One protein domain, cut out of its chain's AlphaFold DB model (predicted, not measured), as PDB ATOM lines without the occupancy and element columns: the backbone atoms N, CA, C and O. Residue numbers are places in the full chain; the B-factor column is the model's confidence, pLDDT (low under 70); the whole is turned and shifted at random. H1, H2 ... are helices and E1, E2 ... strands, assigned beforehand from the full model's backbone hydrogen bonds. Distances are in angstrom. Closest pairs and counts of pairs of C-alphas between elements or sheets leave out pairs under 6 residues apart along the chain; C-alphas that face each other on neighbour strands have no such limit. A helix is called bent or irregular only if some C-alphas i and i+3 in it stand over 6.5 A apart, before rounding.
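This is residues 352 to 499 of the 620 residues of an uncharacterized protein of Thalassiosira oceanica (UniProt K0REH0). The model is an elongated body of two lobes: a strongly twisted five-stranded sheet folded back on itself, E4 and E3 facing E1 and E5 with E2 as the hinge, and a smaller three-stranded sheet, E6 E7 E8, with the long helix H3 over one face. H1 sits between the lobes, on the larger sheet and touching the first residues of H3; the loop of residues 361 to 367 sticks out at one end of the length, and H4 lies at the other. The 148 printed residues include four named helices and eight named strands, in the order E1 E2 E3 E4 E5 H1 E6 H2 E7 E8 H3 H4. The sheets run E4 E3 E2 E1 E5 and E6 E7 E8, both antiparallel, and the class is mixed, helices and strands. The whole is only just loose, close to compact, with a radius of gyration of the C-alphas of 18.0 A and spans of 57 by 36 by 25 A.

In the larger sheet, E1 is residues 352 to 357, beginning at C-alpha 352 (170.738, 120.080, 172.256), and E2 is residues 371 to 383, 24.0 A long. E3 is residues 392 to 399, 20.9 A long, E4 residues 406 to 410, 13.2 A, and E5 residues 414 to 416, 7.1 A. H1 is residues 417 to 424, 10.8 A. In the smaller sheet E6 is residues 431 to 434, 9.9 A, E7 residues 449 to 454, 15.9 A, and E8 residues 457 to 461, 13.0 A. H2 is residues 442 to 446, 6.0 A. H3 is residues 464 to 477, 20.1 A, beginning at C-alpha 464 (184.083, 114.718, 177.327). H4 is residues 493 to 499, 11.4 A, ending at C-alpha 499 (201.721, 127.623, 158.544).

E1 E2 E3 E4 form a meander, each strand the antiparallel neighbour of the one before, and E2 bends by 105 degrees at residue 374. The sheet is a folded sheet, one sheet bent back into two leaves that face each other. E1 and E2 are a hairpin, with N 353 and O 375 at 2.8 A; E2 and E3 are another, with N 383 and O 392 at 2.8 A. In the hairpin of E3 and E4, N 395 and O 409 are 2.8 A apart. The edge strand E5 pairs with E1, N 354 and O 415 at 2.8 A. H1 is on this sheet at a height of 8.1 A, over E5, and runs along it at 18 degrees on the local plane. H2 only grazes the sheet with residues 442 to 443. H1 touches residues 464 to 465 of H3 alone, about perpendicular at 83 degrees; the closest C-alphas are those of Asp 419 and Leu 464, 5.5 A. H3 is on the sheet E6 E7 E8 at a height of 8.6 A, making two layers, helix on one face of a sheet. It is over E7 and runs along it at 2 degrees on the local plane; their closest C-alphas are those of Tyr 450 and Leu 464, 6.1 A. N 434 and O 449 of E6 and E7 are 2.8 A apart, and N 459 and O 452 of the hairpin E7 and E8 2.8 A. H4 is apart from H3 and from both sheets. In H1, H2 and H3 every O i to N i+4 pair is within hydrogen-bond range; in H4 it is 0 of 3, with 2 of 4 O i to N i+3 pairs within range.

The two C-alphas farthest apart, those of Cys 363 and Glu 499, are 59.6 A apart. The printed part has no cut. The links E1 to E2, 13 residues, and H3 to H4, 15 residues, are long. Mean pLDDT of the printed part is 92.7; residues 363, 365, 480 and 498 to 499 are under 70.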
ATOM      1  N   GLU A 352     171.025 121.480 172.569       98.25
ATOM      2  CA  GLU A 352     170.738 120.080 172.256       98.25
ATOM      3  C   GLU A 352     171.452 119.135 173.228       98.25
ATOM      4  O   GLU A 352     172.677 119.158 173.408       98.25
ATOM      5  N   VAL A 353     170.675 118.245 173.833       98.44
ATOM      6  CA  VAL A 353     171.139 117.287 174.830       98.44
ATOM      7  C   VAL A 353     170.647 115.887 174.509       98.44
ATOM      8  O   VAL A 353     169.624 115.681 173.860       98.44
ATOM      9  N   SER A 354     171.376 114.897 175.007       98.00
ATOM     10  CA  SER A 354     170.841 113.561 175.223       98.00
ATOM     11  C   SER A 354     170.526 113.422 176.705       98.00
ATOM     12  O   SER A 354     171.404 113.589 177.554       98.00
ATOM     13  N   ALA A 355     169.266 113.141 177.015       97.75
ATOM     14  CA  ALA A 355     168.785 113.045 178.382       97.75
ATOM     15  C   ALA A 355     168.082 111.711 178.636       97.75
ATOM     16  O   ALA A 355     167.468 111.127 177.741       97.75
ATOM     17  N   GLY A 356     168.180 111.230 179.870       96.25
ATOM     18  CA  GLY A 356     167.460 110.059 180.335       96.25
ATOM     19  C   GLY A 356     165.968 110.351 180.443       96.25
ATOM     20  O   GLY A 356     165.545 111.131 181.294       96.25
ATOM     21  N   TRP A 357     165.178 109.720 179.584       95.88
ATOM     22  CA  TRP A 357     163.725 109.724 179.654       95.88
ATOM     23  C   TRP A 357     163.245 108.530 180.477       95.88
ATOM     24  O   TRP A 357     163.730 107.407 180.306       95.88
ATOM     25  N   CYS A 358     162.257 108.768 181.335       92.12
ATOM     26  CA  CYS A 358     161.520 107.716 182.022       92.12
ATOM     27  C   CYS A 358     160.016 107.903 181.842       92.12
ATOM     28  O   CYS A 358     159.529 109.034 181.875       92.12
ATOM     29  N   ASP A 359     159.279 106.801 181.677       89.69
ATOM     30  CA  ASP A 359     157.819 106.853 181.612       89.69
ATOM     31  C   ASP A 359     157.277 107.367 182.958       89.69
ATOM     32  O   ASP A 359     157.481 106.707 183.979       89.69
ATOM     33  N   PRO A 360     156.559 108.507 182.995       84.44
ATOM     34  CA  PRO A 360     155.988 109.040 184.231       84.44
ATOM     35  C   PRO A 360     155.037 108.070 184.942       84.44
ATOM     36  O   PRO A 360     154.747 108.256 186.121       84.44
ATOM     37  N   LYS A 361     154.503 107.070 184.226       86.12
ATOM     38  CA  LYS A 361     153.597 106.054 184.778       86.12
ATOM     39  C   LYS A 361     154.325 104.888 185.439       86.12
ATOM     40  O   LYS A 361     153.693 104.141 186.184       86.12
ATOM     41  N   ALA A 362     155.618 104.712 185.175       83.00
ATOM     42  CA  ALA A 362     156.448 103.746 185.879       83.00
ATOM     43  C   ALA A 362     156.845 104.360 187.232       83.00
ATOM     44  O   ALA A 362     157.904 104.957 187.375       83.00
ATOM     45  N   CYS A 363     155.936 104.303 188.209       52.50
ATOM     46  CA  CYS A 363     156.044 105.031 189.479       52.50
ATOM     47  C   CYS A 363     157.088 104.475 190.468       52.50
ATOM     48  O   CYS A 363     157.319 105.104 191.503       52.50
ATOM     49  N   ASP A 364     157.729 103.345 190.172       74.62
ATOM     50  CA  ASP A 364     158.667 102.700 191.092       74.62
ATOM     51  C   ASP A 364     160.107 103.040 190.694       74.62
ATOM     52  O   ASP A 364     160.711 102.383 189.852       74.62
ATOM     53  N   MET A 365     160.647 104.105 191.302       63.28
ATOM     54  CA  MET A 365     161.944 104.717 190.959       63.28
ATOM     55  C   MET A 365     163.170 103.795 191.042       63.28
ATOM     56  O   MET A 365     164.225 104.172 190.538       63.28
ATOM     57  N   GLU A 366     163.070 102.624 191.670       76.31
ATOM     58  CA  GLU A 366     164.234 101.761 191.914       76.31
ATOM     59  C   GLU A 366     164.643 100.918 190.694       76.31
ATOM     60  O   GLU A 366     165.831 100.643 190.545       76.31
ATOM     61  N   ASP A 367     163.717 100.617 189.774       79.75
ATOM     62  CA  ASP A 367     163.968  99.746 188.610       79.75
ATOM     63  C   ASP A 367     163.649 100.413 187.262       79.75
ATOM     64  O   ASP A 367     163.497  99.746 186.235       79.75
ATOM     65  N   ILE A 368     163.523 101.742 187.234       79.56
ATOM     66  CA  ILE A 368     163.177 102.444 185.997       79.56
ATOM     67  C   ILE A 368     164.340 102.343 185.010       79.56
ATOM     68  O   ILE A 368     165.391 102.966 185.176       79.56
ATOM     69  N   GLU A 369     164.116 101.593 183.934       87.12
ATOM     70  CA  GLU A 369     164.997 101.577 182.776       87.12
ATOM     71  C   GLU A 369     165.001 102.969 182.128       87.12
ATOM     72  O   GLU A 369     164.031 103.410 181.510       87.12
ATOM     73  N   VAL A 370     166.103 103.695 182.320       91.88
ATOM     74  CA  VAL A 370     166.284 105.034 181.758       91.88
ATOM     75  C   VAL A 370     166.650 104.908 180.283       91.88
ATOM     76  O   VAL A 370     167.724 104.413 179.935       91.88
ATOM     77  N   MET A 371     165.779 105.405 179.405       94.69
ATOM     78  CA  MET A 371     166.022 105.433 177.965       94.69
ATOM     79  C   MET A 371     166.626 106.779 177.566       94.69
ATOM     80  O   MET A 371     165.981 107.818 177.676       94.69
ATOM     81  N   TRP A 372     167.852 106.778 177.052       96.12
ATOM     82  CA  TRP A 372     168.499 108.001 176.575       96.12
ATOM     83  C   TRP A 372     167.889 108.474 175.255       96.12
ATOM     84  O   TRP A 372     167.812 107.722 174.285       96.12
ATOM     85  N   CYS A 373     167.447 109.728 175.229       96.88
ATOM     86  CA  CYS A 373     166.741 110.333 174.107       96.88
ATOM     87  C   CYS A 373     167.307 111.720 173.806       96.88
ATOM     88  O   CYS A 373     167.671 112.450 174.730       96.88
ATOM     89  N   LYS A 374     167.334 112.100 172.526       97.75
ATOM     90  CA  LYS A 374     167.679 113.464 172.113       97.75
ATOM     91  C   LYS A 374     166.542 114.436 172.429       97.75
ATOM     92  O   LYS A 374     165.360 114.069 172.396       97.75
ATOM     93  N   GLY A 375     166.911 115.658 172.784       97.94
ATOM     94  CA  GLY A 375     165.985 116.743 173.055       97.94
ATOM     95  C   GLY A 375     166.702 118.070 173.243       97.94
ATOM     96  O   GLY A 375     167.924 118.165 173.134       97.94
ATOM     97  N   VAL A 376     165.927 119.098 173.564       98.25
ATOM     98  CA  VAL A 376     166.411 120.468 173.749       98.25
ATOM     99  C   VAL A 376     166.068 120.945 175.154       98.25
ATOM    100  O   VAL A 376     164.955 120.720 175.641       98.25
ATOM    101  N   ILE A 377     167.016 121.614 175.813       98.56
ATOM    102  CA  ILE A 377     166.771 122.266 177.104       98.56
ATOM    103  C   ILE A 377     165.802 123.429 176.900       98.56
ATOM    104  O   ILE A 377     166.108 124.386 176.196       98.56
ATOM    105  N   GLU A 378     164.637 123.381 177.533       98.25
ATOM    106  CA  GLU A 378     163.681 124.489 177.499       98.25
ATOM    107  C   GLU A 378     163.829 125.402 178.716       98.25
ATOM    108  O   GLU A 378     163.737 126.622 178.595       98.25
ATOM    109  N   ASP A 379     164.076 124.812 179.884       98.31
ATOM    110  CA  ASP A 379     164.247 125.533 181.141       98.31
ATOM    111  C   ASP A 379     165.089 124.728 182.140       98.31
ATOM    112  O   ASP A 379     165.327 123.537 181.931       98.31
ATOM    113  N   PHE A 380     165.512 125.344 183.242       98.06
ATOM    114  CA  PHE A 380     166.156 124.648 184.353       98.06
ATOM    115  C   PHE A 380     165.845 125.298 185.706       98.06
ATOM    116  O   PHE A 380     165.578 126.491 185.802       98.06
ATOM    117  N   GLU A 381     165.913 124.495 186.765       97.88
ATOM    118  CA  GLU A 381     165.768 124.934 188.153       97.88
ATOM    119  C   GLU A 381     166.963 124.446 188.979       97.88
ATOM    120  O   GLU A 381     167.284 123.254 188.978       97.88
ATOM    121  N   ASP A 382     167.607 125.369 189.694       97.06
ATOM    122  CA  ASP A 382     168.676 125.070 190.644       97.06
ATOM    123  C   ASP A 382     168.092 124.773 192.030       97.06
ATOM    124  O   ASP A 382     167.479 125.626 192.671       97.06
ATOM    125  N   VAL A 383     168.360 123.574 192.543       95.88
ATOM    126  CA  VAL A 383     168.093 123.210 193.933       95.88
ATOM    127  C   VAL A 383     169.416 123.281 194.702       95.88
ATOM    128  O   VAL A 383     170.363 122.573 194.352       95.88
ATOM    129  N   PRO A 384     169.531 124.078 195.780       91.25
ATOM    130  CA  PRO A 384     170.804 124.346 196.469       91.25
ATOM    131  C   PRO A 384     171.442 123.131 197.183       91.25
ATOM    132  O   PRO A 384     172.436 123.281 197.886       91.25
ATOM    133  N   ASN A 385     170.913 121.920 197.001       84.44
ATOM    134  CA  ASN A 385     171.260 120.720 197.762       84.44
ATOM    135  C   ASN A 385     172.389 119.850 197.152       84.44
ATOM    136  O   ASN A 385     172.558 118.700 197.545       84.44
ATOM    137  N   GLY A 386     173.174 120.357 196.193       74.31
ATOM    138  CA  GLY A 386     174.162 119.543 195.451       74.31
ATOM    139  C   GLY A 386     175.561 119.425 196.091       74.31
ATOM    140  O   GLY A 386     176.520 118.976 195.462       74.31
ATOM    141  N   GLY A 387     175.713 119.793 197.366       86.81
ATOM    142  CA  GLY A 387     176.953 119.579 198.122       86.81
ATOM    143  C   GLY A 387     178.171 120.342 197.572       86.81
ATOM    144  O   GLY A 387     178.088 121.514 197.206       86.81
ATOM    145  N   GLN A 388     179.344 119.693 197.546       93.56
ATOM    146  CA  GLN A 388     180.623 120.338 197.186       93.56
ATOM    147  C   GLN A 388     180.778 120.677 195.688       93.56
ATOM    148  O   GLN A 388     181.718 121.386 195.320       93.56
ATOM    149  N   TYR A 389     179.877 120.175 194.837       94.44
ATOM    150  CA  TYR A 389     179.921 120.313 193.376       94.44
ATOM    151  C   TYR A 389     178.983 121.404 192.834       94.44
ATOM    152  O   TYR A 389     178.964 121.653 191.634       94.44
ATOM    153  N   GLY A 390     178.255 122.110 193.706       94.19
ATOM    154  CA  GLY A 390     177.297 123.153 193.317       94.19
ATOM    155  C   GLY A 390     175.850 122.733 193.565       94.19
ATOM    156  O   GLY A 390     175.633 121.758 194.272       94.19
ATOM    157  N   PRO A 391     174.853 123.477 193.063       95.75
ATOM    158  CA  PRO A 391     173.451 123.073 193.151       95.75
ATOM    159  C   PRO A 391     173.168 121.815 192.311       95.75
ATOM    160  O   PRO A 391     173.879 121.502 191.351       95.75
ATOM    161  N   THR A 392     172.117 121.086 192.678       96.12
ATOM    162  CA  THR A 392     171.517 120.045 191.836       96.12
ATOM    163  C   THR A 392     170.572 120.721 190.857       96.12
ATOM    164  O   THR A 392     169.657 121.424 191.282       96.12
ATOM    165  N   ARG A 393     170.778 120.508 189.559       97.00
ATOM    166  CA  ARG A 393     169.944 121.091 188.507       97.00
ATOM    167  C   ARG A 393     168.905 120.109 188.028       97.00
ATOM    168  O   ARG A 393     169.192 118.934 187.808       97.00
ATOM    169  N   TYR A 394     167.711 120.630 187.803       97.69
ATOM    170  CA  TYR A 394     166.652 119.928 187.108       97.69
ATOM    171  C   TYR A 394     166.356 120.647 185.804       97.69
ATOM    172  O   TYR A 394     165.872 121.775 185.810       97.69
ATOM    173  N   TYR A 395     166.627 119.980 184.694       98.19
ATOM    174  CA  TYR A 395     166.396 120.482 183.354       98.19
ATOM    175  C   TYR A 395     165.010 120.079 182.866       98.19
ATOM    176  O   TYR A 395     164.653 118.905 182.897       98.19
ATOM    177  N   THR A 396     164.230 121.035 182.377       98.06
ATOM    178  CA  THR A 396     163.025 120.746 181.599       98.06
ATOM    179  C   THR A 396     163.454 120.489 180.161       98.06
ATOM    180  O   THR A 396     163.781 121.420 179.427       98.06
ATOM    181  N   VAL A 397     163.490 119.216 179.773       98.19
ATOM    182  CA  VAL A 397     163.901 118.772 178.439       98.19
ATOM    183  C   VAL A 397     162.661 118.545 177.586       98.19
ATOM    184  O   VAL A 397     161.750 117.811 177.979       98.19
ATOM    185  N   LYS A 398     162.631 119.161 176.405       97.81
ATOM    186  CA  LYS A 398     161.660 118.864 175.353       97.81
ATOM    187  C   LYS A 398     162.284 117.835 174.417       97.81
ATOM    188  O   LYS A 398     163.193 118.168 173.665       97.81
ATOM    189  N   PHE A 399     161.814 116.594 174.484       97.31
ATOM    190  CA  PHE A 399     162.333 115.521 173.638       97.31
ATOM    191  C   PHE A 399     161.841 115.651 172.197       97.31
ATOM    192  O   PHE A 399     160.723 116.110 171.954       97.31
ATOM    193  N   ASP A 400     162.663 115.196 171.253       96.62
ATOM    194  CA  ASP A 400     162.335 115.243 169.822       96.62
ATOM    195  C   ASP A 400     161.193 114.278 169.462       96.62
ATOM    196  O   ASP A 400     160.417 114.515 168.535       96.62
ATOM    197  N   ASP A 401     161.054 113.191 170.225       93.31
ATOM    198  CA  ASP A 401     159.931 112.270 170.097       93.31
ATOM    199  C   ASP A 401     158.660 112.913 170.666       93.31
ATOM    200  O   ASP A 401     158.487 113.052 171.880       93.31
ATOM    201  N   ILE A 402     157.736 113.256 169.763       80.75
ATOM    202  CA  ILE A 402     156.448 113.903 170.052       80.75
ATOM    203  C   ILE A 402     155.670 113.162 171.151       80.75
ATOM    204  O   ILE A 402     154.919 113.783 171.903       80.75
ATOM    205  N   ARG A 403     155.847 111.838 171.282       89.06
ATOM    206  CA  ARG A 403     155.151 111.038 172.300       89.06
ATOM    207  C   ARG A 403     155.684 111.256 173.712       89.06
ATOM    208  O   ARG A 403     154.937 111.057 174.666       89.06
ATOM    209  N   LYS A 404     156.952 111.646 173.851       86.31
ATOM    210  CA  LYS A 404     157.645 111.784 175.142       86.31
ATOM    211  C   LYS A 404     157.363 113.124 175.814       86.31
ATOM    212  O   LYS A 404     157.388 113.205 177.039       86.31
ATOM    213  N   GLY A 405     157.022 114.145 175.028       92.75
ATOM    214  CA  GLY A 405     156.658 115.464 175.536       92.75
ATOM    215  C   GLY A 405     157.807 116.147 176.285       92.75
ATOM    216  O   GLY A 405     158.977 115.993 175.940       92.75
ATOM    217  N   LYS A 406     157.454 116.947 177.295       96.25
ATOM    218  CA  LYS A 406     158.406 117.654 178.159       96.25
ATOM    219  C   LYS A 406     158.561 116.906 179.474       96.25
ATOM    220  O   LYS A 406     157.555 116.508 180.062       96.25
ATOM    221  N   GLN A 407     159.787 116.782 179.966       96.00
ATOM    222  CA  GLN A 407     160.055 116.160 181.258       96.00
ATOM    223  C   GLN A 407     161.105 116.934 182.039       96.00
ATOM    224  O   GLN A 407     162.055 117.465 181.470       96.00
ATOM    225  N   LYS A 408     160.945 116.952 183.361       96.81
ATOM    226  CA  LYS A 408     161.952 117.455 184.286       96.81
ATOM    227  C   LYS A 408     162.950 116.335 184.595       96.81
ATOM    228  O   LYS A 408     162.577 115.336 185.205       96.81
ATOM    229  N   VAL A 409     164.195 116.501 184.165       96.62
ATOM    230  CA  VAL A 409     165.283 115.523 184.262       96.62
ATOM    231  C   VAL A 409     166.381 116.088 185.161       96.62
ATOM    232  O   VAL A 409     166.803 117.230 184.993       96.62
ATOM    233  N   ILE A 410     166.842 115.311 186.138       96.19
ATOM    234  CA  ILE A 410     167.971 115.705 186.993       96.19
ATOM    235  C   ILE A 410     169.280 115.686 186.189       96.19
ATOM    236  O   ILE A 410     169.482 114.810 185.351       96.19
ATOM    237  N   ASP A 411     170.173 116.634 186.458       96.69
ATOM    238  CA  ASP A 411     171.474 116.814 185.792       96.69
ATOM    239  C   ASP A 411     172.326 115.542 185.640       96.69
ATOM    240  O   ASP A 411     173.050 115.396 184.661       96.69
ATOM    241  N   ALA A 412     172.212 114.587 186.562       96.25
ATOM    242  CA  ALA A 412     172.877 113.291 186.483       96.25
ATOM    243  C   ALA A 412     172.460 112.442 185.265       96.25
ATOM    244  O   ALA A 412     173.166 111.499 184.918       96.25
ATOM    245  N   TYR A 413     171.339 112.766 184.619       97.12
ATOM    246  CA  TYR A 413     170.848 112.117 183.403       97.12
ATOM    247  C   TYR A 413     170.730 113.098 182.237       97.12
ATOM    248  O   TYR A 413     169.921 112.884 181.340       97.12
ATOM    249  N   VAL A 414     171.507 114.182 182.236       97.81
ATOM    250  CA  VAL A 414     171.568 115.132 181.122       97.81
ATOM    251  C   VAL A 414     173.016 115.269 180.679       97.81
ATOM    252  O   VAL A 414     173.911 115.486 181.493       97.81
ATOM    253  N   MET A 415     173.253 115.126 179.380       97.94
ATOM    254  CA  MET A 415     174.569 115.263 178.768       97.94
ATOM    255  C   MET A 415     174.423 115.956 177.411       97.94
ATOM    256  O   MET A 415     173.393 115.805 176.755       97.94
ATOM    257  N   SER A 416     175.432 116.709 176.964       98.12
ATOM    258  CA  SER A 416     175.403 117.280 175.610       98.12
ATOM    259  C   SER A 416     175.234 116.159 174.579       98.12
ATOM    260  O   SER A 416     175.746 115.051 174.777       98.12
ATOM    261  N   SER A 417     174.518 116.412 173.476       97.75
ATOM    262  CA  SER A 417     174.352 115.360 172.458       97.75
ATOM    263  C   SER A 417     175.711 114.873 171.940       97.75
ATOM    264  O   SER A 417     175.892 113.674 171.738       97.75
ATOM    265  N   ARG A 418     176.685 115.784 171.800       97.00
ATOM    266  CA  ARG A 418     178.048 115.457 171.358       97.00
ATOM    267  C   ARG A 418     178.765 114.544 172.356       97.00
ATOM    268  O   ARG A 418     179.335 113.536 171.953       97.00
ATOM    269  N   ASP A 419     178.694 114.835 173.656       97.56
ATOM    270  CA  ASP A 419     179.317 113.995 174.689       97.56
ATOM    271  C   ASP A 419     178.666 112.609 174.794       97.56
ATOM    272  O   ASP A 419     179.355 111.619 175.062       97.56
ATOM    273  N   TYR A 420     177.353 112.517 174.568       97.31
ATOM    274  CA  TYR A 420     176.646 111.238 174.533       97.31
ATOM    275  C   TYR A 420     177.120 110.355 173.385       97.31
ATOM    276  O   TYR A 420     177.515 109.208 173.616       97.31
ATOM    277  N   ASP A 421     177.171 110.910 172.174       96.38
ATOM    278  CA  ASP A 421     177.641 110.195 170.989       96.38
ATOM    279  C   ASP A 421     179.105 109.732 171.178       96.38
ATOM    280  O   ASP A 421     179.446 108.570 170.918       96.38
ATOM    281  N   LEU A 422     179.959 110.580 171.766       96.25
ATOM    282  CA  LEU A 422     181.339 110.222 172.121       96.25
ATOM    283  C   LEU A 422     181.417 109.122 173.181       96.25
ATOM    284  O   LEU A 422     182.234 108.205 173.062       96.25
ATOM    285  N   THR A 423     180.556 109.164 174.195       95.56
ATOM    286  CA  THR A 423     180.498 108.133 175.238       95.56
ATOM    287  C   THR A 423     180.140 106.768 174.650       95.56
ATOM    288  O   THR A 423     180.722 105.753 175.048       95.56
ATOM    289  N   MET A 424     179.254 106.736 173.652       95.12
ATOM    290  CA  MET A 424     178.857 105.509 172.956       95.12
ATOM    291  C   MET A 424     179.931 104.984 171.995       95.12
ATOM    292  O   MET A 424     180.037 103.772 171.796       95.12
ATOM    293  N   SER A 425     180.790 105.856 171.464       92.56
ATOM    294  CA  SER A 425     181.836 105.489 170.496       92.56
ATOM    295  C   SER A 425     182.955 104.584 171.053       92.56
ATOM    296  O   SER A 425     183.740 104.035 170.279       92.56
ATOM    297  N   LYS A 426     183.057 104.411 172.386       89.12
ATOM    298  CA  LYS A 426     184.113 103.684 173.145       89.12
ATOM    299  C   LYS A 426     185.560 104.157 172.914       89.12
ATOM    300  O   LYS A 426     186.438 103.815 173.708       89.12
ATOM    301  N   LYS A 427     185.834 104.939 171.870       91.25
ATOM    302  CA  LYS A 427     187.160 105.437 171.505       91.25
ATOM    303  C   LYS A 427     187.398 106.787 172.172       91.25
ATOM    304  O   LYS A 427     186.940 107.816 171.703       91.25
ATOM    305  N   ARG A 428     188.155 106.772 173.265       94.69
ATOM    306  CA  ARG A 428     188.677 107.985 173.905       94.69
ATOM    307  C   ARG A 428     190.140 107.770 174.254       94.69
ATOM    308  O   ARG A 428     190.472 106.877 175.035       94.69
ATOM    309  N   LYS A 429     191.031 108.547 173.649       95.88
ATOM    310  CA  LYS A 429     192.472 108.458 173.895       95.88
ATOM    311  C   LYS A 429     192.856 109.485 174.948       95.88
ATOM    312  O   LYS A 429     192.489 110.648 174.848       95.88
ATOM    313  N   GLY A 430     193.572 109.041 175.980       95.75
ATOM    314  CA  GLY A 430     194.171 109.904 177.006       95.75
ATOM    315  C   GLY A 430     193.216 110.678 177.927       95.75
ATOM    316  O   GLY A 430     193.703 111.425 178.770       95.75
ATOM    317  N   VAL A 431     191.899 110.473 177.832       97.75
ATOM    318  CA  VAL A 431     190.903 111.072 178.737       97.75
ATOM    319  C   VAL A 431     190.364 110.021 179.707       97.75
ATOM    320  O   VAL A 431     189.988 108.918 179.304       97.75
ATOM    321  N   ARG A 432     190.319 110.349 181.002       97.31
ATOM    322  CA  ARG A 432     189.804 109.466 182.061       97.31
ATOM    323  C   ARG A 432     188.571 110.073 182.715       97.31
ATOM    324  O   ARG A 432     188.578 111.249 183.049       97.31
ATOM    325  N   ILE A 433     187.553 109.254 182.973       97.31
ATOM    326  CA  ILE A 433     186.405 109.661 183.797       97.31
ATOM    327  C   ILE A 433     186.775 109.520 185.278       97.31
ATOM    328  O   ILE A 433     187.308 108.487 185.694       97.31
ATOM    329  N   ARG A 434     186.461 110.537 186.081       97.75
ATOM    330  CA  ARG A 434     186.517 110.520 187.545       97.75
ATOM    331  C   ARG A 434     185.111 110.658 188.112       97.75
ATOM    332  O   ARG A 434     184.380 111.556 187.728       97.75
ATOM    333  N   ARG A 435     184.763 109.788 189.056       97.62
ATOM    334  CA  ARG A 435     183.498 109.822 189.801       97.62
ATOM    335  C   ARG A 435     183.781 109.907 191.290       97.62
ATOM    336  O   ARG A 435     184.789 109.371 191.759       97.62
ATOM    337  N   ASP A 436     182.882 110.547 192.023       97.12
ATOM    338  CA  ASP A 436     182.907 110.595 193.481       97.12
ATOM    339  C   ASP A 436     181.742 109.785 194.055       97.12
ATOM    340  O   ASP A 436     180.673 110.312 194.359       97.12
ATOM    341  N   ASN A 437     181.972 108.483 194.235       96.62
ATOM    342  CA  ASN A 437     180.976 107.550 194.774       96.62
ATOM    343  C   ASN A 437     180.531 107.903 196.208       96.62
ATOM    344  O   ASN A 437     179.492 107.422 196.660       96.62
ATOM    345  N   LYS A 438     181.313 108.718 196.934       95.94
ATOM    346  CA  LYS A 438     181.011 109.143 198.309       95.94
ATOM    347  C   LYS A 438     180.226 110.458 198.363       95.94
ATOM    348  O   LYS A 438     179.719 110.798 199.428       95.94
ATOM    349  N   SER A 439     180.114 111.183 197.249       94.75
ATOM    350  CA  SER A 439     179.388 112.454 197.178       94.75
ATOM    351  C   SER A 439     177.891 112.272 197.440       94.75
ATOM    352  O   SER A 439     177.311 111.252 197.080       94.75
ATOM    353  N   CYS A 440     177.219 113.263 198.024       93.12
ATOM    354  CA  CYS A 440     175.753 113.299 198.040       93.12
ATOM    355  C   CYS A 440     175.161 113.720 196.683       93.12
ATOM    356  O   CYS A 440     174.002 113.420 196.426       93.12
ATOM    357  N   ASP A 441     175.955 114.350 195.812       94.38
ATOM    358  CA  ASP A 441     175.535 114.754 194.468       94.38
ATOM    359  C   ASP A 441     175.428 113.530 193.541       94.38
ATOM    360  O   ASP A 441     176.423 112.842 193.273       94.38
ATOM    361  N   SER A 442     174.216 113.267 193.044       94.75
ATOM    362  CA  SER A 442     173.920 112.214 192.069       94.75
ATOM    363  C   SER A 442     174.734 112.363 190.788       94.75
ATOM    364  O   SER A 442     175.195 111.358 190.247       94.75
ATOM    365  N   TRP A 443     174.976 113.595 190.330       96.25
ATOM    366  CA  TRP A 443     175.770 113.848 189.132       96.25
ATOM    367  C   TRP A 443     177.218 113.389 189.332       96.25
ATOM    368  O   TRP A 443     177.746 112.640 188.512       96.25
ATOM    369  N   ALA A 444     177.842 113.734 190.463       96.56
ATOM    370  CA  ALA A 444     179.226 113.348 190.749       96.56
ATOM    371  C   ALA A 444     179.396 111.825 190.930       96.56
ATOM    372  O   ALA A 444     180.464 111.282 190.628       96.56
ATOM    373  N   LYS A 445     178.351 111.139 191.412       96.25
ATOM    374  CA  LYS A 445     178.299 109.676 191.565       96.25
ATOM    375  C   LYS A 445     178.143 108.943 190.233       96.25
ATOM    376  O   LYS A 445     178.863 107.978 189.989       96.25
ATOM    377  N   LEU A 446     177.187 109.367 189.406       95.06
ATOM    378  CA  LEU A 446     176.783 108.646 188.196       95.06
ATOM    379  C   LEU A 446     177.604 109.071 186.973       95.06
ATOM    380  O   LEU A 446     178.185 108.224 186.288       95.06
ATOM    381  N   MET A 447     177.699 110.379 186.738       95.88
ATOM    382  CA  MET A 447     178.365 110.954 185.568       95.88
ATOM    383  C   MET A 447     179.835 111.235 185.868       95.88
ATOM    384  O   MET A 447     180.720 110.644 185.242       95.88
ATOM    385  N   GLY A 448     180.090 112.042 186.899       96.69
ATOM    386  CA  GLY A 448     181.428 112.514 187.235       96.69
ATOM    387  C   GLY A 448     181.957 113.554 186.242       96.69
ATOM    388  O   GLY A 448     181.189 114.184 185.525       96.69
ATOM    389  N   TRP A 449     183.275 113.729 186.210       97.75
ATOM    390  CA  TRP A 449     183.979 114.682 185.346       97.75
ATOM    391  C   TRP A 449     185.122 114.006 184.589       97.75
ATOM    392  O   TRP A 449     185.479 112.851 184.854       97.75
ATOM    393  N   TYR A 450     185.721 114.725 183.646       97.88
ATOM    394  CA  TYR A 450     186.784 114.217 182.790       97.88
ATOM    395  C   TYR A 450     188.129 114.797 183.209       97.88
ATOM    396  O   TYR A 450     188.228 115.960 183.579       97.88
ATOM    397  N   VAL A 451     189.175 113.975 183.183       97.88
ATOM    398  CA  VAL A 451     190.535 114.373 183.554       97.88
ATOM    399  C   VAL A 451     191.503 114.005 182.444       97.88
ATOM    400  O   VAL A 451     191.532 112.857 181.983       97.88
ATOM    401  N   VAL A 452     192.322 114.979 182.064       97.75
ATOM    402  CA  VAL A 452     193.349 114.874 181.026       97.75
ATOM    403  C   VAL A 452     194.698 115.210 181.638       97.75
ATOM    404  O   VAL A 452     194.802 116.133 182.440       97.75
ATOM    405  N   LYS A 453     195.741 114.464 181.265       97.62
ATOM    406  CA  LYS A 453     197.112 114.764 181.684       97.62
ATOM    407  C   LYS A 453     197.802 115.601 180.604       97.62
ATOM    408  O   LYS A 453     198.148 115.058 179.562       97.62
ATOM    409  N   ILE A 454     198.007 116.888 180.872       96.75
ATOM    410  CA  ILE A 454     198.659 117.857 179.981       96.75
ATOM    411  C   ILE A 454     199.924 118.358 180.690       96.75
ATOM    412  O   ILE A 454     199.837 118.841 181.816       96.75
ATOM    413  N   HIS A 455     201.104 118.206 180.077       93.69
ATOM    414  CA  HIS A 455     202.395 118.626 180.659       93.69
ATOM    415  C   HIS A 455     202.615 118.152 182.113       93.69
ATOM    416  O   HIS A 455     203.029 118.906 182.985       93.69
ATOM    417  N   SER A 456     202.300 116.884 182.395       94.50
ATOM    418  CA  SER A 456     202.318 116.269 183.739       94.50
ATOM    419  C   SER A 456     201.237 116.712 184.729       94.50
ATOM    420  O   SER A 456     201.046 116.017 185.729       94.50
ATOM    421  N   ASN A 457     200.469 117.754 184.424       96.50
ATOM    422  CA  ASN A 457     199.367 118.225 185.254       96.50
ATOM    423  C   ASN A 457     198.052 117.544 184.867       96.50
ATOM    424  O   ASN A 457     197.783 117.300 183.692       96.50
ATOM    425  N   ASN A 458     197.221 117.236 185.863       96.88
ATOM    426  CA  ASN A 458     195.861 116.757 185.630       96.88
ATOM    427  C   ASN A 458     194.930 117.967 185.531       96.88
ATOM    428  O   ASN A 458     194.779 118.693 186.510       96.88
ATOM    429  N   ILE A 459     194.310 118.158 184.372       97.31
ATOM    430  CA  ILE A 459     193.319 119.207 184.129       97.31
ATOM    431  C   ILE A 459     191.936 118.556 184.088       97.31
ATOM    432  O   ILE A 459     191.764 117.494 183.482       97.31
ATOM    433  N   GLU A 460     190.976 119.162 184.785       96.94
ATOM    434  CA  GLU A 460     189.612 118.657 184.947       96.94
ATOM    435  C   GLU A 460     188.643 119.420 184.036       96.94
ATOM    436  O   GLU A 460     188.733 120.640 183.923       96.94
ATOM    437  N   PHE A 461     187.709 118.705 183.409       97.50
ATOM    438  CA  PHE A 461     186.738 119.247 182.458       97.50
ATOM    439  C   PHE A 461     185.326 118.721 182.748       97.50
ATOM    440  O   PHE A 461     185.179 117.548 183.122       97.50
ATOM    441  N   PRO A 462     184.287 119.547 182.538       97.06
ATOM    442  CA  PRO A 462     182.899 119.128 182.695       97.06
ATOM    443  C   PRO A 462     182.402 118.231 181.551       97.06
ATOM    444  O   PRO A 462     181.625 117.311 181.804       97.06
ATOM    445  N   GLY A 463     182.857 118.468 180.314       96.75
ATOM    446  CA  GLY A 463     182.468 117.717 179.113       96.75
ATOM    447  C   GLY A 463     183.561 116.775 178.596       96.75
ATOM    448  O   GLY A 463     184.757 117.029 178.765       96.75
ATOM    449  N   LEU A 464     183.157 115.682 177.939       97.62
ATOM    450  CA  LEU A 464     184.083 114.718 177.327       97.62
ATOM    451  C   LEU A 464     184.744 115.320 176.085       97.62
ATOM    452  O   LEU A 464     185.949 115.167 175.891       97.62
ATOM    453  N   TYR A 465     183.954 116.011 175.268       97.44
ATOM    454  CA  TYR A 465     184.392 116.681 174.057       97.44
ATOM    455  C   TYR A 465     185.492 117.702 174.355       97.44
ATOM    456  O   TYR A 465     186.570 117.626 173.771       97.44
ATOM    457  N   GLU A 466     185.267 118.592 175.325       97.50
ATOM    458  CA  GLU A 466     186.250 119.600 175.744       97.50
ATOM    459  C   GLU A 466     187.547 118.963 176.246       97.50
ATOM    460  O   GLU A 466     188.635 119.402 175.880       97.50
ATOM    461  N   ALA A 467     187.444 117.891 177.036       97.94
ATOM    462  CA  ALA A 467     188.604 117.153 177.516       97.94
ATOM    463  C   ALA A 467     189.417 116.545 176.357       97.94
ATOM    464  O   ALA A 467     190.644 116.645 176.321       97.94
ATOM    465  N   MET A 468     188.742 115.913 175.395       97.75
ATOM    466  CA  MET A 468     189.387 115.320 174.219       97.75
ATOM    467  C   MET A 468     190.031 116.398 173.339       97.75
ATOM    468  O   MET A 468     191.190 116.247 172.959       97.75
ATOM    469  N   LEU A 469     189.346 117.520 173.116       97.19
ATOM    470  CA  LEU A 469     189.868 118.651 172.354       97.19
ATOM    471  C   LEU A 469     191.077 119.301 173.042       97.19
ATOM    472  O   LEU A 469     192.071 119.603 172.388       97.19
ATOM    473  N   ALA A 470     191.040 119.483 174.365       97.25
ATOM    474  CA  ALA A 470     192.166 120.027 175.124       97.25
ATOM    475  C   ALA A 470     193.396 119.111 175.065       97.25
ATOM    476  O   ALA A 470     194.524 119.594 174.935       97.25
ATOM    477  N   ARG A 471     193.186 117.788 175.116       96.31
ATOM    478  CA  ARG A 471     194.257 116.811 174.900       96.31
ATOM    479  C   ARG A 471     194.855 116.967 173.507       96.31
ATOM    480  O   ARG A 471     196.071 117.086 173.391       96.31
ATOM    481  N   ASP A 472     194.015 116.953 172.483       96.69
ATOM    482  CA  ASP A 472     194.455 117.000 171.093       96.69
ATOM    483  C   ASP A 472     195.201 118.303 170.795       96.69
ATOM    484  O   ASP A 472     196.279 118.255 170.217       96.69
ATOM    485  N   ARG A 473     194.737 119.442 171.328       96.12
ATOM    486  CA  ARG A 473     195.467 120.721 171.268       96.12
ATOM    487  C   ARG A 473     196.839 120.640 171.925       96.12
ATOM    488  O   ARG A 473     197.807 121.129 171.359       96.12
ATOM    489  N   SER A 474     196.940 120.031 173.108       95.50
ATOM    490  CA  SER A 474     198.234 119.901 173.795       95.50
ATOM    491  C   SER A 474     199.229 119.033 173.027       95.50
ATOM    492  O   SER A 474     200.429 119.268 173.091       95.50
ATOM    493  N   ILE A 475     198.713 118.044 172.301       94.38
ATOM    494  CA  ILE A 475     199.486 117.139 171.464       94.38
ATOM    495  C   ILE A 475     199.913 117.838 170.167       94.38
ATOM    496  O   ILE A 475     201.086 117.787 169.809       94.38
ATOM    497  N   TYR A 476     198.986 118.549 169.523       93.69
ATOM    498  CA  TYR A 476     199.243 119.334 168.319       93.69
ATOM    499  C   TYR A 476     200.332 120.385 168.561       93.69
ATOM    500  O   TYR A 476     201.308 120.428 167.829       93.69
ATOM    501  N   VAL A 477     200.230 121.160 169.649       92.38
ATOM    502  CA  VAL A 477     201.227 122.187 170.018       92.38
ATOM    503  C   VAL A 477     202.603 121.590 170.327       92.38
ATOM    504  O   VAL A 477     203.617 122.261 170.155       92.38
ATOM    505  N   ALA A 478     202.667 120.332 170.766       91.19
ATOM    506  CA  ALA A 478     203.943 119.652 170.956       91.19
ATOM    507  C   ALA A 478     204.633 119.293 169.620       91.19
ATOM    508  O   ALA A 478     205.766 118.829 169.660       91.19
ATOM    509  N   ASN A 479     203.991 119.521 168.460       78.19
ATOM    510  CA  ASN A 479     204.497 119.277 167.098       78.19
ATOM    511  C   ASN A 479     205.015 117.848 166.847       78.19
ATOM    512  O   ASN A 479     205.803 117.606 165.935       78.19
ATOM    513  N   GLU A 480     204.577 116.875 167.649       66.25
ATOM    514  CA  GLU A 480     205.184 115.540 167.681       66.25
ATOM    515  C   GLU A 480     204.318 114.437 167.062       66.25
ATOM    516  O   GLU A 480     204.737 113.279 167.031       66.25
ATOM    517  N   THR A 481     203.119 114.740 166.558       74.69
ATOM    518  CA  THR A 481     202.116 113.677 166.403       74.69
ATOM    519  C   THR A 481     201.501 113.509 165.037       74.69
ATOM    520  O   THR A 481     201.101 114.451 164.360       74.69
ATOM    521  N   ARG A 482     201.340 112.229 164.700       88.25
ATOM    522  CA  ARG A 482     200.554 111.756 163.567       88.25
ATOM    523  C   ARG A 482     199.068 112.055 163.821       88.25
ATOM    524  O   ARG A 482     198.622 111.871 164.956       88.25
ATOM    525  N   PRO A 483     198.276 112.385 162.785       91.62
ATOM    526  CA  PRO A 483     196.827 112.600 162.908       91.62
ATOM    527  C   PRO A 483     196.089 111.450 163.613       91.62
ATOM    528  O   PRO A 483     195.104 111.654 164.315       91.62
ATOM    529  N   GLU A 484     196.614 110.227 163.500       93.44
ATOM    530  CA  GLU A 484     196.091 109.032 164.166       93.44
ATOM    531  C   GLU A 484     196.124 109.097 165.701       93.44
ATOM    532  O   GLU A 484     195.438 108.309 166.350       93.44
ATOM    533  N   GLU A 485     196.915 109.971 166.319       93.75
ATOM    534  CA  GLU A 485     197.000 110.102 167.781       93.75
ATOM    535  C   GLU A 485     195.963 111.063 168.370       93.75
ATOM    536  O   GLU A 485     195.662 110.988 169.577       93.75
ATOM    537  N   LEU A 486     195.389 111.910 167.513       95.19
ATOM    538  CA  LEU A 486     194.306 112.824 167.838       95.19
ATOM    539  C   LEU A 486     192.985 112.051 167.940       95.19
ATOM    540  O   LEU A 486     192.800 110.972 167.364       95.19
ATOM    541  N   ASN A 487     192.074 112.566 168.755       96.38
ATOM    542  CA  ASN A 487     190.698 112.108 168.796       96.38
ATOM    543  C   ASN A 487     189.849 112.767 167.698       96.38
ATOM    544  O   ASN A 487     188.955 112.096 167.188       96.38
ATOM    545  N   PHE A 488     190.149 114.024 167.350       96.06
ATOM    546  CA  PHE A 488     189.470 114.821 166.319       96.06
ATOM    547  C   PHE A 488     190.474 115.393 165.308       96.06
ATOM    548  O   PHE A 488     190.728 116.596 165.341       96.06
ATOM    549  N   PRO A 489     191.110 114.570 164.454       94.94
ATOM    550  CA  PRO A 489     192.053 115.077 163.454       94.94
ATOM    551  C   PRO A 489     191.442 116.175 162.568       94.94
ATOM    552  O   PRO A 489     192.095 117.180 162.312       94.94
ATOM    553  N   GLU A 490     190.159 116.046 162.226       94.81
ATOM    554  CA  GLU A 490     189.422 116.985 161.379       94.81
ATOM    555  C   GLU A 490     189.328 118.415 161.939       94.81
ATOM    556  O   GLU A 490     189.204 119.365 161.175       94.81
ATOM    557  N   GLU A 491     189.408 118.600 163.263       94.56
ATOM    558  CA  GLU A 491     189.364 119.933 163.892       94.56
ATOM    559  C   GLU A 491     190.712 120.680 163.769       94.56
ATOM    560  O   GLU A 491     190.807 121.852 164.140       94.56
ATOM    561  N   PHE A 492     191.765 120.011 163.278       91.94
ATOM    562  CA  PHE A 492     193.122 120.559 163.138       91.94
ATOM    563  C   PHE A 492     193.623 120.608 161.691       91.94
ATOM    564  O   PHE A 492     194.667 121.217 161.457       91.94
ATOM    565  N   ASP A 493     192.896 120.034 160.729       88.81
ATOM    566  CA  ASP A 493     193.292 120.032 159.313       88.81
ATOM    567  C   ASP A 493     193.498 121.473 158.788       88.81
ATOM    568  O   ASP A 493     194.502 121.768 158.143       88.81
ATOM    569  N   ASP A 494     192.638 122.419 159.190       85.62
ATOM    570  CA  ASP A 494     192.715 123.838 158.792       85.62
ATOM    571  C   ASP A 494     193.928 124.608 159.360       85.62
ATOM    572  O   ASP A 494     194.185 125.753 158.960       85.62
ATOM    573  N   LEU A 495     194.621 124.049 160.358       79.94
ATOM    574  CA  LEU A 495     195.762 124.698 161.012       79.94
ATOM    575  C   LEU A 495     197.090 124.347 160.344       79.94
ATOM    576  O   LEU A 495     198.000 125.173 160.373       79.94
ATOM    577  N   VAL A 496     197.185 123.173 159.717       72.56
ATOM    578  CA  VAL A 496     198.409 122.707 159.053       72.56
ATOM    579  C   VAL A 496     198.679 123.532 157.789       72.56
ATOM    580  O   VAL A 496     199.786 124.031 157.597       72.56
ATOM    581  N   ASP A 497     197.643 123.795 156.989       70.56
ATOM    582  CA  ASP A 497     197.789 124.474 155.692       70.56
ATOM    583  C   ASP A 497     198.168 125.965 155.807       70.56
ATOM    584  O   ASP A 497     198.682 126.566 154.862       70.56
ATOM    585  N   LYS A 498     197.924 126.604 156.959       62.47
ATOM    586  CA  LYS A 498     198.187 128.044 157.144       62.47
ATOM    587  C   LYS A 498     199.624 128.362 157.529       62.47
ATOM    588  O   LYS A 498     200.062 129.487 157.298       62.47
ATOM    589  N   GLU A 499     200.334 127.414 158.125       60.47
ATOM    590  CA  GLU A 499     201.721 127.623 158.544       60.47
ATOM    591  C   GLU A 499     202.691 127.374 157.380       60.47
ATOM    592  O   GLU A 499     203.668 128.103 157.234       60.47
TER     593      GLU A 499